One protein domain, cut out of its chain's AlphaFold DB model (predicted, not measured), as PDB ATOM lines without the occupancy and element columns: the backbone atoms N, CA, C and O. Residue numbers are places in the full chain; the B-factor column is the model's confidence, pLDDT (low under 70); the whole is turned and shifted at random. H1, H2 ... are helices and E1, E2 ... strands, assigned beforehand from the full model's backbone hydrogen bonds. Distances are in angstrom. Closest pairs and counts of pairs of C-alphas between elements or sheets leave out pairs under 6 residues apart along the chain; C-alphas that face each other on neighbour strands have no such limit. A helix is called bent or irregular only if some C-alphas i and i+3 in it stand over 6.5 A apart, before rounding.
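AT A GLANCE: This is residues 437 to 505 of the 510 residues of an uncharacterized protein of Candidatus Bathyarchaeota archaeon (UniProt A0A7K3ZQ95). A small sheet of three parallel strands has one long, kinked helix, H1, over one of its faces, making two layers, a helix layer on a strand layer. A long loop with no named element, residues 441 to 464, makes one end of the longest axis, while the short helix H2 lies near the edge strand E2. The printed part has 69 residues, with two named helices and three named strands in the order E1 H1 E2 H2 E3; across the sheet the order is E2 E1 E3. The class is mixed, helices and strands. The whole is compact, with a radius of gyration of the C-alphas of 12.1 A and spans of 34 by 28 by 17 A.

IN THESE COORDINATES: E1 is residues 437 to 440, 9.7 A long, and begins at C-alpha 437 at (40.729, -47.478, 31.349). H1 is residues 465 to 482, 22.5 A from C-alpha 465 at (32.461, -32.234, 27.382) to C-alpha 482. It is irregular, with C-alphas 478 and 481 9.6 A apart, and has a kink of 69 degrees near residue 476. E2 is residues 483 to 487, 13.4 A. H2 is residues 490 to 493, 5.0 A. E3 is residues 501 to 504, 10.2 A, and ends at C-alpha 504 at (36.874, -44.311, 24.501).

HOW THE PARTS SIT: E1 is the inner strand of the sheet. E1 and E2 are parallel, at 31 degrees, with N 438 and O 484 2.8 A apart, within hydrogen-bond range. E1 and E3 are parallel, at 12 degrees, with N 439 and O 503 2.8 A apart, also within hydrogen-bond range. H1 is on the sheet at a height of 8.6 A and lies over E1, along the strands, at 15 degrees to E1 on the local plane. Its closest C-alphas to E1 are those of Ile 468 and Ile 440, 7.3 A apart. E1, H1 and E2 form a strand-helix-strand unit, two parallel neighbour strands with a helix between them along the chain, and its crossover is right-handed. E2, H2 and E3 form a split unit, with E1 between the strands in the sheet, and its crossover is right-handed. H2 only grazes the sheet, with residues 492 to 493; H1 and H2 are apart. In H1, 12 of 14 O i to N i+4 pairs are within hydrogen-bond range; H2 is too short for such a pair.

THE WHOLE: The two C-alphas farthest apart are those of Val 458 and Ser 500, 34.9 A. The printed part has no cut. The link from E1 to H1, 24 residues, is long. The mean pLDDT of the printed part is 95.3, and no printed residue is under 70.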
ATOM      1  N   ALA A 437      40.321 -48.810  31.787       98.44
ATOM      2  CA  ALA A 437      40.729 -47.478  31.349       98.44
ATOM      3  C   ALA A 437      39.582 -46.743  30.647       98.44
ATOM      4  O   ALA A 437      38.828 -47.349  29.884       98.44
ATOM      5  N   TYR A 438      39.492 -45.433  30.860       98.69
ATOM      6  CA  TYR A 438      38.741 -44.509  30.019       98.69
ATOM      7  C   TYR A 438      39.718 -43.584  29.301       98.69
ATOM      8  O   TYR A 438      40.516 -42.909  29.943       98.69
ATOM      9  N   VAL A 439      39.684 -43.581  27.975       98.69
ATOM     10  CA  VAL A 439      40.578 -42.794  27.128       98.69
ATOM     11  C   VAL A 439      39.813 -41.582  26.605       98.69
ATOM     12  O   VAL A 439      38.840 -41.737  25.861       98.69
ATOM     13  N   ILE A 440      40.251 -40.388  26.997       98.44
ATOM     14  CA  ILE A 440      39.717 -39.094  26.545       98.44
ATOM     15  C   ILE A 440      40.580 -38.519  25.409       98.44
ATOM     16  O   ILE A 440      41.675 -39.038  25.179       98.44
ATOM     17  N   PRO A 441      40.125 -37.495  24.661       98.25
ATOM     18  CA  PRO A 441      40.895 -36.959  23.544       98.25
ATOM     19  C   PRO A 441      42.285 -36.480  23.974       98.25
ATOM     20  O   PRO A 441      42.491 -36.031  25.104       98.25
ATOM     21  N   ALA A 442      43.244 -36.557  23.053       97.31
ATOM     22  CA  ALA A 442      44.564 -35.978  23.256       97.31
ATOM     23  C   ALA A 442      44.448 -34.481  23.587       97.31
ATOM     24  O   ALA A 442      43.576 -33.786  23.064       97.31
ATOM     25  N   ASP A 443      45.341 -33.994  24.447       95.62
ATOM     26  CA  ASP A 443      45.471 -32.574  24.793       95.62
ATOM     27  C   ASP A 443      44.214 -31.934  25.430       95.62
ATOM     28  O   ASP A 443      44.152 -30.719  25.591       95.62
ATOM     29  N   TYR A 444      43.215 -32.725  25.833       96.69
ATOM     30  CA  TYR A 444      41.916 -32.256  26.325       96.69
ATOM     31  C   TYR A 444      41.945 -31.816  27.800       96.69
ATOM     32  O   TYR A 444      41.544 -32.572  28.682       96.69
ATOM     33  N   GLY A 445      42.449 -30.612  28.084       94.69
ATOM     34  CA  GLY A 445      42.645 -30.086  29.443       94.69
ATOM     35  C   GLY A 445      41.356 -29.783  30.212       94.69
ATOM     36  O   GLY A 445      41.077 -28.635  30.533       94.69
ATOM     37  N   PHE A 446      40.552 -30.794  30.507       95.44
ATOM     38  CA  PHE A 446      39.245 -30.665  31.146       95.44
ATOM     39  C   PHE A 446      39.349 -30.807  32.671       95.44
ATOM     40  O   PHE A 446      40.040 -31.697  33.164       95.44
ATOM     41  N   GLY A 447      38.659 -29.942  33.419       92.94
ATOM     42  CA  GLY A 447      38.709 -29.920  34.889       92.94
ATOM     43  C   GLY A 447      37.791 -30.931  35.584       92.94
ATOM     44  O   GLY A 447      37.972 -31.212  36.765       92.94
ATOM     45  N   PHE A 448      36.830 -31.519  34.863       95.12
ATOM     46  CA  PHE A 448      35.846 -32.476  35.392       95.12
ATOM     47  C   PHE A 448      34.975 -31.944  36.550       95.12
ATOM     48  O   PHE A 448      34.396 -32.745  37.291       95.12
ATOM     49  N   ARG A 449      34.836 -30.617  36.691       92.00
ATOM     50  CA  ARG A 449      34.007 -29.979  37.731       92.00
ATOM     51  C   ARG A 449      32.515 -30.070  37.396       92.00
ATOM     52  O   ARG A 449      31.686 -30.325  38.268       92.00
ATOM     53  N   SER A 450      32.166 -29.930  36.119       94.69
ATOM     54  CA  SER A 450      30.807 -30.118  35.597       94.69
ATOM     55  C   SER A 450      30.818 -30.538  34.122       94.69
ATOM     56  O   SER A 450      31.873 -30.610  33.491       94.69
ATOM     57  N   ALA A 451      29.640 -30.814  33.557       96.25
ATOM     58  CA  ALA A 451      29.475 -31.051  32.121       96.25
ATOM     59  C   ALA A 451      29.767 -29.792  31.280       96.25
ATOM     60  O   ALA A 451      30.117 -29.905  30.108       96.25
ATOM     61  N   GLU A 452      29.627 -28.616  31.898       94.44
ATOM     62  CA  GLU A 452      29.839 -27.275  31.344       94.44
ATOM     63  C   GLU A 452      31.248 -26.719  31.614       94.44
ATOM     64  O   GLU A 452      31.497 -25.532  31.393       94.44
ATOM     65  N   ASP A 453      32.154 -27.544  32.144       91.31
ATOM     66  CA  ASP A 453      33.501 -27.108  32.490       91.31
ATOM     67  C   ASP A 453      34.268 -26.647  31.239       91.31
ATOM     68  O   ASP A 453      34.144 -27.215  30.154       91.31
ATOM     69  N   THR A 454      35.058 -25.585  31.363       89.19
ATOM     70  CA  THR A 454      35.836 -25.078  30.234       89.19
ATOM     71  C   THR A 454      37.048 -25.963  29.980       89.19
ATOM     72  O   THR A 454      37.667 -26.507  30.897       89.19
ATOM     73  N   ILE A 455      37.432 -26.083  28.713       91.38
ATOM     74  CA  ILE A 455      38.624 -26.833  28.330       91.38
ATOM     75  C   ILE A 455      39.811 -25.876  28.454       91.38
ATOM     76  O   ILE A 455      39.821 -24.780  27.888       91.38
ATOM     77  N   TRP A 456      40.790 -26.271  29.259       88.50
ATOM     78  CA  TRP A 456      41.948 -25.493  29.689       88.50
ATOM     79  C   TRP A 456      41.615 -24.176  30.399       88.50
ATOM     80  O   TRP A 456      42.438 -23.271  30.408       88.50
ATOM     81  N   GLY A 457      40.401 -23.993  30.926       83.06
ATOM     82  CA  GLY A 457      39.992 -22.681  31.443       83.06
ATOM     83  C   GLY A 457      39.756 -21.621  30.352       83.06
ATOM     84  O   GLY A 457      39.398 -20.487  30.674       83.06
ATOM     85  N   VAL A 458      39.954 -21.976  29.076       77.81
ATOM     86  CA  VAL A 458      40.098 -21.036  27.956       77.81
ATOM     87  C   VAL A 458      39.026 -21.249  26.894       77.81
ATOM     88  O   VAL A 458      38.400 -20.293  26.440       77.81
ATOM     89  N   PHE A 459      38.791 -22.500  26.510       82.44
ATOM     90  CA  PHE A 459      37.827 -22.851  25.480       82.44
ATOM     91  C   PHE A 459      36.469 -23.191  26.099       82.44
ATOM     92  O   PHE A 459      36.419 -23.808  27.170       82.44
ATOM     93  N   PRO A 460      35.359 -22.829  25.433       84.56
ATOM     94  CA  PRO A 460      34.049 -23.324  25.832       84.56
ATOM     95  C   PRO A 460      33.997 -24.852  25.715       84.56
ATOM     96  O   PRO A 460      34.844 -25.470  25.065       84.56
ATOM     97  N   THR A 461      32.973 -25.452  26.314       91.19
ATOM     98  CA  THR A 461      32.648 -26.862  26.083       91.19
ATOM     99  C   THR A 461      32.462 -27.174  24.604       91.19
ATOM    100  O   THR A 461      31.867 -26.377  23.871       91.19
ATOM    101  N   ASP A 462      32.882 -28.367  24.201       93.69
ATOM    102  CA  ASP A 462      32.669 -28.926  22.868       93.69
ATOM    103  C   ASP A 462      31.627 -30.060  22.897       93.69
ATOM    104  O   ASP A 462      30.962 -30.302  23.911       93.69
ATOM    105  N   GLU A 463      31.456 -30.774  21.782       95.56
ATOM    106  CA  GLU A 463      30.517 -31.895  21.689       95.56
ATOM    107  C   GLU A 463      30.843 -33.083  22.618       95.56
ATOM    108  O   GLU A 463      29.983 -33.947  22.821       95.56
ATOM    109  N   TYR A 464      32.050 -33.143  23.193       96.94
ATOM    110  CA  TYR A 464      32.484 -34.233  24.065       96.94
ATOM    111  C   TYR A 464      32.363 -33.908  25.554       96.94
ATOM    112  O   TYR A 464      32.215 -34.847  26.337       96.94
ATOM    113  N   SER A 465      32.370 -32.634  25.964       97.00
ATOM    114  CA  SER A 465      32.461 -32.234  27.382       97.00
ATOM    115  C   SER A 465      31.402 -32.900  28.269       97.00
ATOM    116  O   SER A 465      31.730 -33.587  29.241       97.00
ATOM    117  N   ALA A 466      30.123 -32.797  27.890       97.31
ATOM    118  CA  ALA A 466      29.024 -33.379  28.661       97.31
ATOM    119  C   ALA A 466      29.083 -34.913  28.714       97.31
ATOM    120  O   ALA A 466      28.790 -35.526  29.746       97.31
ATOM    121  N   LYS A 467      29.497 -35.545  27.609       97.31
ATOM    122  CA  LYS A 467      29.637 -36.999  27.531       97.31
ATOM    123  C   LYS A 467      30.801 -37.490  28.391       97.31
ATOM    124  O   LYS A 467      30.607 -38.418  29.165       97.31
ATOM    125  N   ILE A 468      31.970 -36.858  28.299       98.12
ATOM    126  CA  ILE A 468      33.164 -37.201  29.087       98.12
ATOM    127  C   ILE A 468      32.876 -37.091  30.584       98.12
ATOM    128  O   ILE A 468      33.225 -37.994  31.348       98.12
ATOM    129  N   TYR A 469      32.192 -36.025  31.002       97.81
ATOM    130  CA  TYR A 469      31.765 -35.858  32.386       97.81
ATOM    131  C   TYR A 469      30.818 -36.987  32.836       97.81
ATOM    132  O   TYR A 469      31.073 -37.648  33.845       97.81
ATOM    133  N   SER A 470      29.766 -37.265  32.059       97.56
ATOM    134  CA  SER A 470      28.793 -38.321  32.373       97.56
ATOM    135  C   SER A 470      29.416 -39.722  32.395       97.56
ATOM    136  O   SER A 470      29.129 -40.509  33.296       97.56
ATOM    137  N   ASP A 471      30.265 -40.044  31.419       98.31
ATOM    138  CA  ASP A 471      30.974 -41.324  31.344       98.31
ATOM    139  C   ASP A 471      31.892 -41.500  32.551       98.31
ATOM    140  O   ASP A 471      31.939 -42.581  33.135       98.31
ATOM    141  N   THR A 472      32.586 -40.434  32.957       97.50
ATOM    142  CA  THR A 472      33.460 -40.454  34.132       97.50
ATOM    143  C   THR A 472      32.667 -40.807  35.384       97.50
ATOM    144  O   THR A 472      33.070 -41.721  36.095       97.50
ATOM    145  N   ILE A 473      31.514 -40.167  35.620       96.69
ATOM    146  CA  ILE A 473      30.627 -40.489  36.751       96.69
ATOM    147  C   ILE A 473      30.150 -41.945  36.688       96.69
ATOM    148  O   ILE A 473      30.183 -42.659  37.691       96.69
ATOM    149  N   ALA A 474      29.704 -42.405  35.518       97.56
ATOM    150  CA  ALA A 474      29.196 -43.765  35.360       97.56
ATOM    151  C   ALA A 474      30.291 -44.819  35.598       97.56
ATOM    152  O   ALA A 474      30.064 -45.827  36.272       97.56
ATOM    153  N   LEU A 475      31.493 -44.585  35.070       98.06
ATOM    154  CA  LEU A 475      32.625 -45.497  35.193       98.06
ATOM    155  C   LEU A 475      33.215 -45.496  36.601       98.06
ATOM    156  O   LEU A 475      33.531 -46.575  37.103       98.06
ATOM    157  N   THR A 476      33.329 -44.346  37.269       96.75
ATOM    158  CA  THR A 476      33.770 -44.311  38.672       96.75
ATOM    159  C   THR A 476      32.738 -44.962  39.586       96.75
ATOM    160  O   THR A 476      33.124 -45.738  40.453       96.75
ATOM    161  N   ALA A 477      31.436 -44.782  39.350       96.75
ATOM    162  CA  ALA A 477      30.401 -45.496  40.102       96.75
ATOM    163  C   ALA A 477      30.470 -47.024  39.905       96.75
ATOM    164  O   ALA A 477      30.218 -47.789  40.835       96.75
ATOM    165  N   LYS A 478      30.823 -47.483  38.697       97.19
ATOM    166  CA  LYS A 478      30.896 -48.911  38.352       97.19
ATOM    167  C   LYS A 478      32.177 -49.590  38.840       97.19
ATOM    168  O   LYS A 478      32.131 -50.744  39.264       97.19
ATOM    169  N   TYR A 479      33.315 -48.908  38.746       97.56
ATOM    170  CA  TYR A 479      34.638 -49.503  38.958       97.56
ATOM    171  C   TYR A 479      35.393 -48.938  40.165       97.56
ATOM    172  O   TYR A 479      36.405 -49.518  40.570       97.56
ATOM    173  N   GLY A 480      34.921 -47.838  40.753       97.31
ATOM    174  CA  GLY A 480      35.603 -47.117  41.824       97.31
ATOM    175  C   GLY A 480      37.038 -46.758  41.439       97.31
ATOM    176  O   GLY A 480      37.344 -46.472  40.279       97.31
ATOM    177  N   ALA A 481      37.953 -46.887  42.400       97.12
ATOM    178  CA  ALA A 481      39.382 -46.660  42.197       97.12
ATOM    179  C   ALA A 481      40.081 -47.707  41.303       97.12
ATOM    180  O   ALA A 481      41.298 -47.664  41.164       97.12
ATOM    181  N   LYS A 482      39.369 -48.642  40.657       98.00
ATOM    182  CA  LYS A 482      39.958 -49.540  39.639       98.00
ATOM    183  C   LYS A 482      39.964 -48.942  38.227       98.00
ATOM    184  O   LYS A 482      40.501 -49.575  37.312       98.00
ATOM    185  N   LEU A 483      39.360 -47.771  38.045       98.62
ATOM    186  CA  LEU A 483      39.404 -46.995  36.809       98.62
ATOM    187  C   LEU A 483      40.695 -46.174  36.733       98.62
ATOM    188  O   LEU A 483      41.106 -45.580  37.724       98.62
ATOM    189  N   ASN A 484      41.296 -46.101  35.548       98.62
ATOM    190  CA  ASN A 484      42.208 -45.023  35.169       98.62
ATOM    191  C   ASN A 484      41.581 -44.183  34.055       98.62
ATOM    192  O   ASN A 484      40.894 -44.720  33.187       98.62
ATOM    193  N   ILE A 485      41.845 -42.881  34.062       98.62
ATOM    194  CA  ILE A 485      41.497 -41.964  32.976       98.62
ATOM    195  C   ILE A 485      42.802 -41.552  32.298       98.62
ATOM    196  O   ILE A 485      43.728 -41.079  32.952       98.62
ATOM    197  N   LEU A 486      42.887 -41.791  30.994       98.44
ATOM    198  CA  LEU A 486      44.086 -41.640  30.173       98.44
ATOM    199  C   LEU A 486      43.794 -40.704  29.000       98.44
ATOM    200  O   LEU A 486      42.652 -40.609  28.556       98.44
ATOM    201  N   TYR A 487      44.826 -40.075  28.448       98.06
ATOM    202  CA  TYR A 487      44.701 -39.248  27.247       98.06
ATOM    203  C   TYR A 487      45.087 -40.050  26.011       98.06
ATOM    204  O   TYR A 487      46.063 -40.800  26.039       98.06
ATOM    205  N   ASP A 488      44.343 -39.901  24.922       97.94
ATOM    206  CA  ASP A 488      44.668 -40.554  23.657       97.94
ATOM    207  C   ASP A 488      46.074 -40.149  23.176       97.94
ATOM    208  O   ASP A 488      46.496 -38.997  23.309       97.94
ATOM    209  N   GLY A 489      46.833 -41.111  22.654       95.94
ATOM    210  CA  GLY A 489      48.227 -40.911  22.266       95.94
ATOM    211  C   GLY A 489      49.089 -42.170  22.335       95.94
ATOM    212  O   GLY A 489      48.689 -43.221  22.838       95.94
ATOM    213  N   ALA A 490      50.322 -42.056  21.828       95.38
ATOM    214  CA  ALA A 490      51.260 -43.177  21.730       95.38
ATOM    215  C   ALA A 490      51.632 -43.778  23.100       95.38
ATOM    216  O   ALA A 490      51.786 -44.993  23.221       95.38
ATOM    217  N   GLU A 491      51.744 -42.933  24.127       94.31
ATOM    218  CA  GLU A 491      52.058 -43.332  25.506       94.31
ATOM    219  C   GLU A 491      50.961 -44.250  26.069       94.31
ATOM    220  O   GLU A 491      51.249 -45.329  26.587       94.31
ATOM    221  N   THR A 492      49.696 -43.866  25.875       95.94
ATOM    222  CA  THR A 492      48.519 -44.647  26.274       95.94
ATOM    223  C   THR A 492      48.397 -45.931  25.469       95.94
ATOM    224  O   THR A 492      48.220 -47.002  26.051       95.94
ATOM    225  N   ALA A 493      48.564 -45.866  24.144       95.38
ATOM    226  CA  ALA A 493      48.471 -47.035  23.269       95.38
ATOM    227  C   ALA A 493      49.401 -48.180  23.713       95.38
ATOM    228  O   ALA A 493      49.008 -49.345  23.685       95.38
ATOM    229  N   ALA A 494      50.603 -47.852  24.199       93.44
ATOM    230  CA  ALA A 494      51.566 -48.829  24.706       93.44
ATOM    231  C   ALA A 494      51.142 -49.516  26.021       93.44
ATOM    232  O   ALA A 494      51.671 -50.576  26.358       93.44
ATOM    233  N   LYS A 495      50.205 -48.931  26.775       93.81
ATOM    234  CA  LYS A 495      49.774 -49.402  28.103       93.81
ATOM    235  C   LYS A 495      48.417 -50.097  28.095       93.81
ATOM    236  O   LYS A 495      48.132 -50.866  29.011       93.81
ATOM    237  N   LEU A 496      47.594 -49.881  27.064       94.75
ATOM    238  CA  LEU A 496      46.213 -50.380  27.029       94.75
ATOM    239  C   LEU A 496      46.093 -51.907  27.146       94.75
ATOM    240  O   LEU A 496      45.118 -52.389  27.712       94.75
ATOM    241  N   GLY A 497      47.095 -52.666  26.691       94.12
ATOM    242  CA  GLY A 497      47.112 -54.129  26.826       94.12
ATOM    243  C   GLY A 497      47.135 -54.643  28.275       94.12
ATOM    244  O   GLY A 497      46.873 -55.822  28.494       94.12
ATOM    245  N   GLY A 498      47.436 -53.782  29.256       94.50
ATOM    246  CA  GLY A 498      47.378 -54.110  30.684       94.50
ATOM    247  C   GLY A 498      45.981 -54.011  31.309       94.50
ATOM    248  O   GLY A 498      45.795 -54.466  32.436       94.50
ATOM    249  N   TYR A 499      44.997 -53.445  30.603       97.62
ATOM    250  CA  TYR A 499      43.637 -53.275  31.112       97.62
ATOM    251  C   TYR A 499      42.711 -54.373  30.591       97.62
ATOM    252  O   TYR A 499      42.781 -54.783  29.435       97.62
ATOM    253  N   SER A 500      41.790 -54.821  31.442       97.19
ATOM    254  CA  SER A 500      40.758 -55.797  31.068       97.19
ATOM    255  C   SER A 500      39.690 -55.213  30.138       97.19
ATOM    256  O   SER A 500      39.071 -55.951  29.374       97.19
ATOM    257  N   ALA A 501      39.489 -53.892  30.187       97.31
ATOM    258  CA  ALA A 501      38.639 -53.141  29.273       97.31
ATOM    259  C   ALA A 501      39.167 -51.709  29.095       97.31
ATOM    260  O   ALA A 501      39.684 -51.109  30.041       97.31
ATOM    261  N   ALA A 502      38.992 -51.160  27.893       97.69
ATOM    262  CA  ALA A 502      39.268 -49.766  27.577       97.69
ATOM    263  C   ALA A 502      38.049 -49.147  26.885       97.69
ATOM    264  O   ALA A 502      37.573 -49.670  25.878       97.69
ATOM    265  N   TYR A 503      37.562 -48.045  27.438       98.25
ATOM    266  CA  TYR A 503      36.455 -47.253  26.917       98.25
ATOM    267  C   TYR A 503      37.014 -45.987  26.282       98.25
ATOM    268  O   TYR A 503      37.949 -45.404  26.822       98.25
ATOM    269  N   TYR A 504      36.440 -45.538  25.171       98.19
ATOM    270  CA  TYR A 504      36.874 -44.311  24.501       98.19
ATOM    271  C   TYR A 504      35.779 -43.253  24.548       98.19
ATOM    272  O   TYR A 504      34.591 -43.570  24.464       98.19
ATOM    273  N   TYR A 505      36.178 -41.984  24.618       97.50
ATOM    274  CA  TYR A 505      35.268 -40.835  24.618       97.50
ATOM    275  C   TYR A 505      34.272 -40.832  23.447       97.50
ATOM    276  O   TYR A 505      33.155 -40.338  23.592       97.50
TER     277      TYR A 505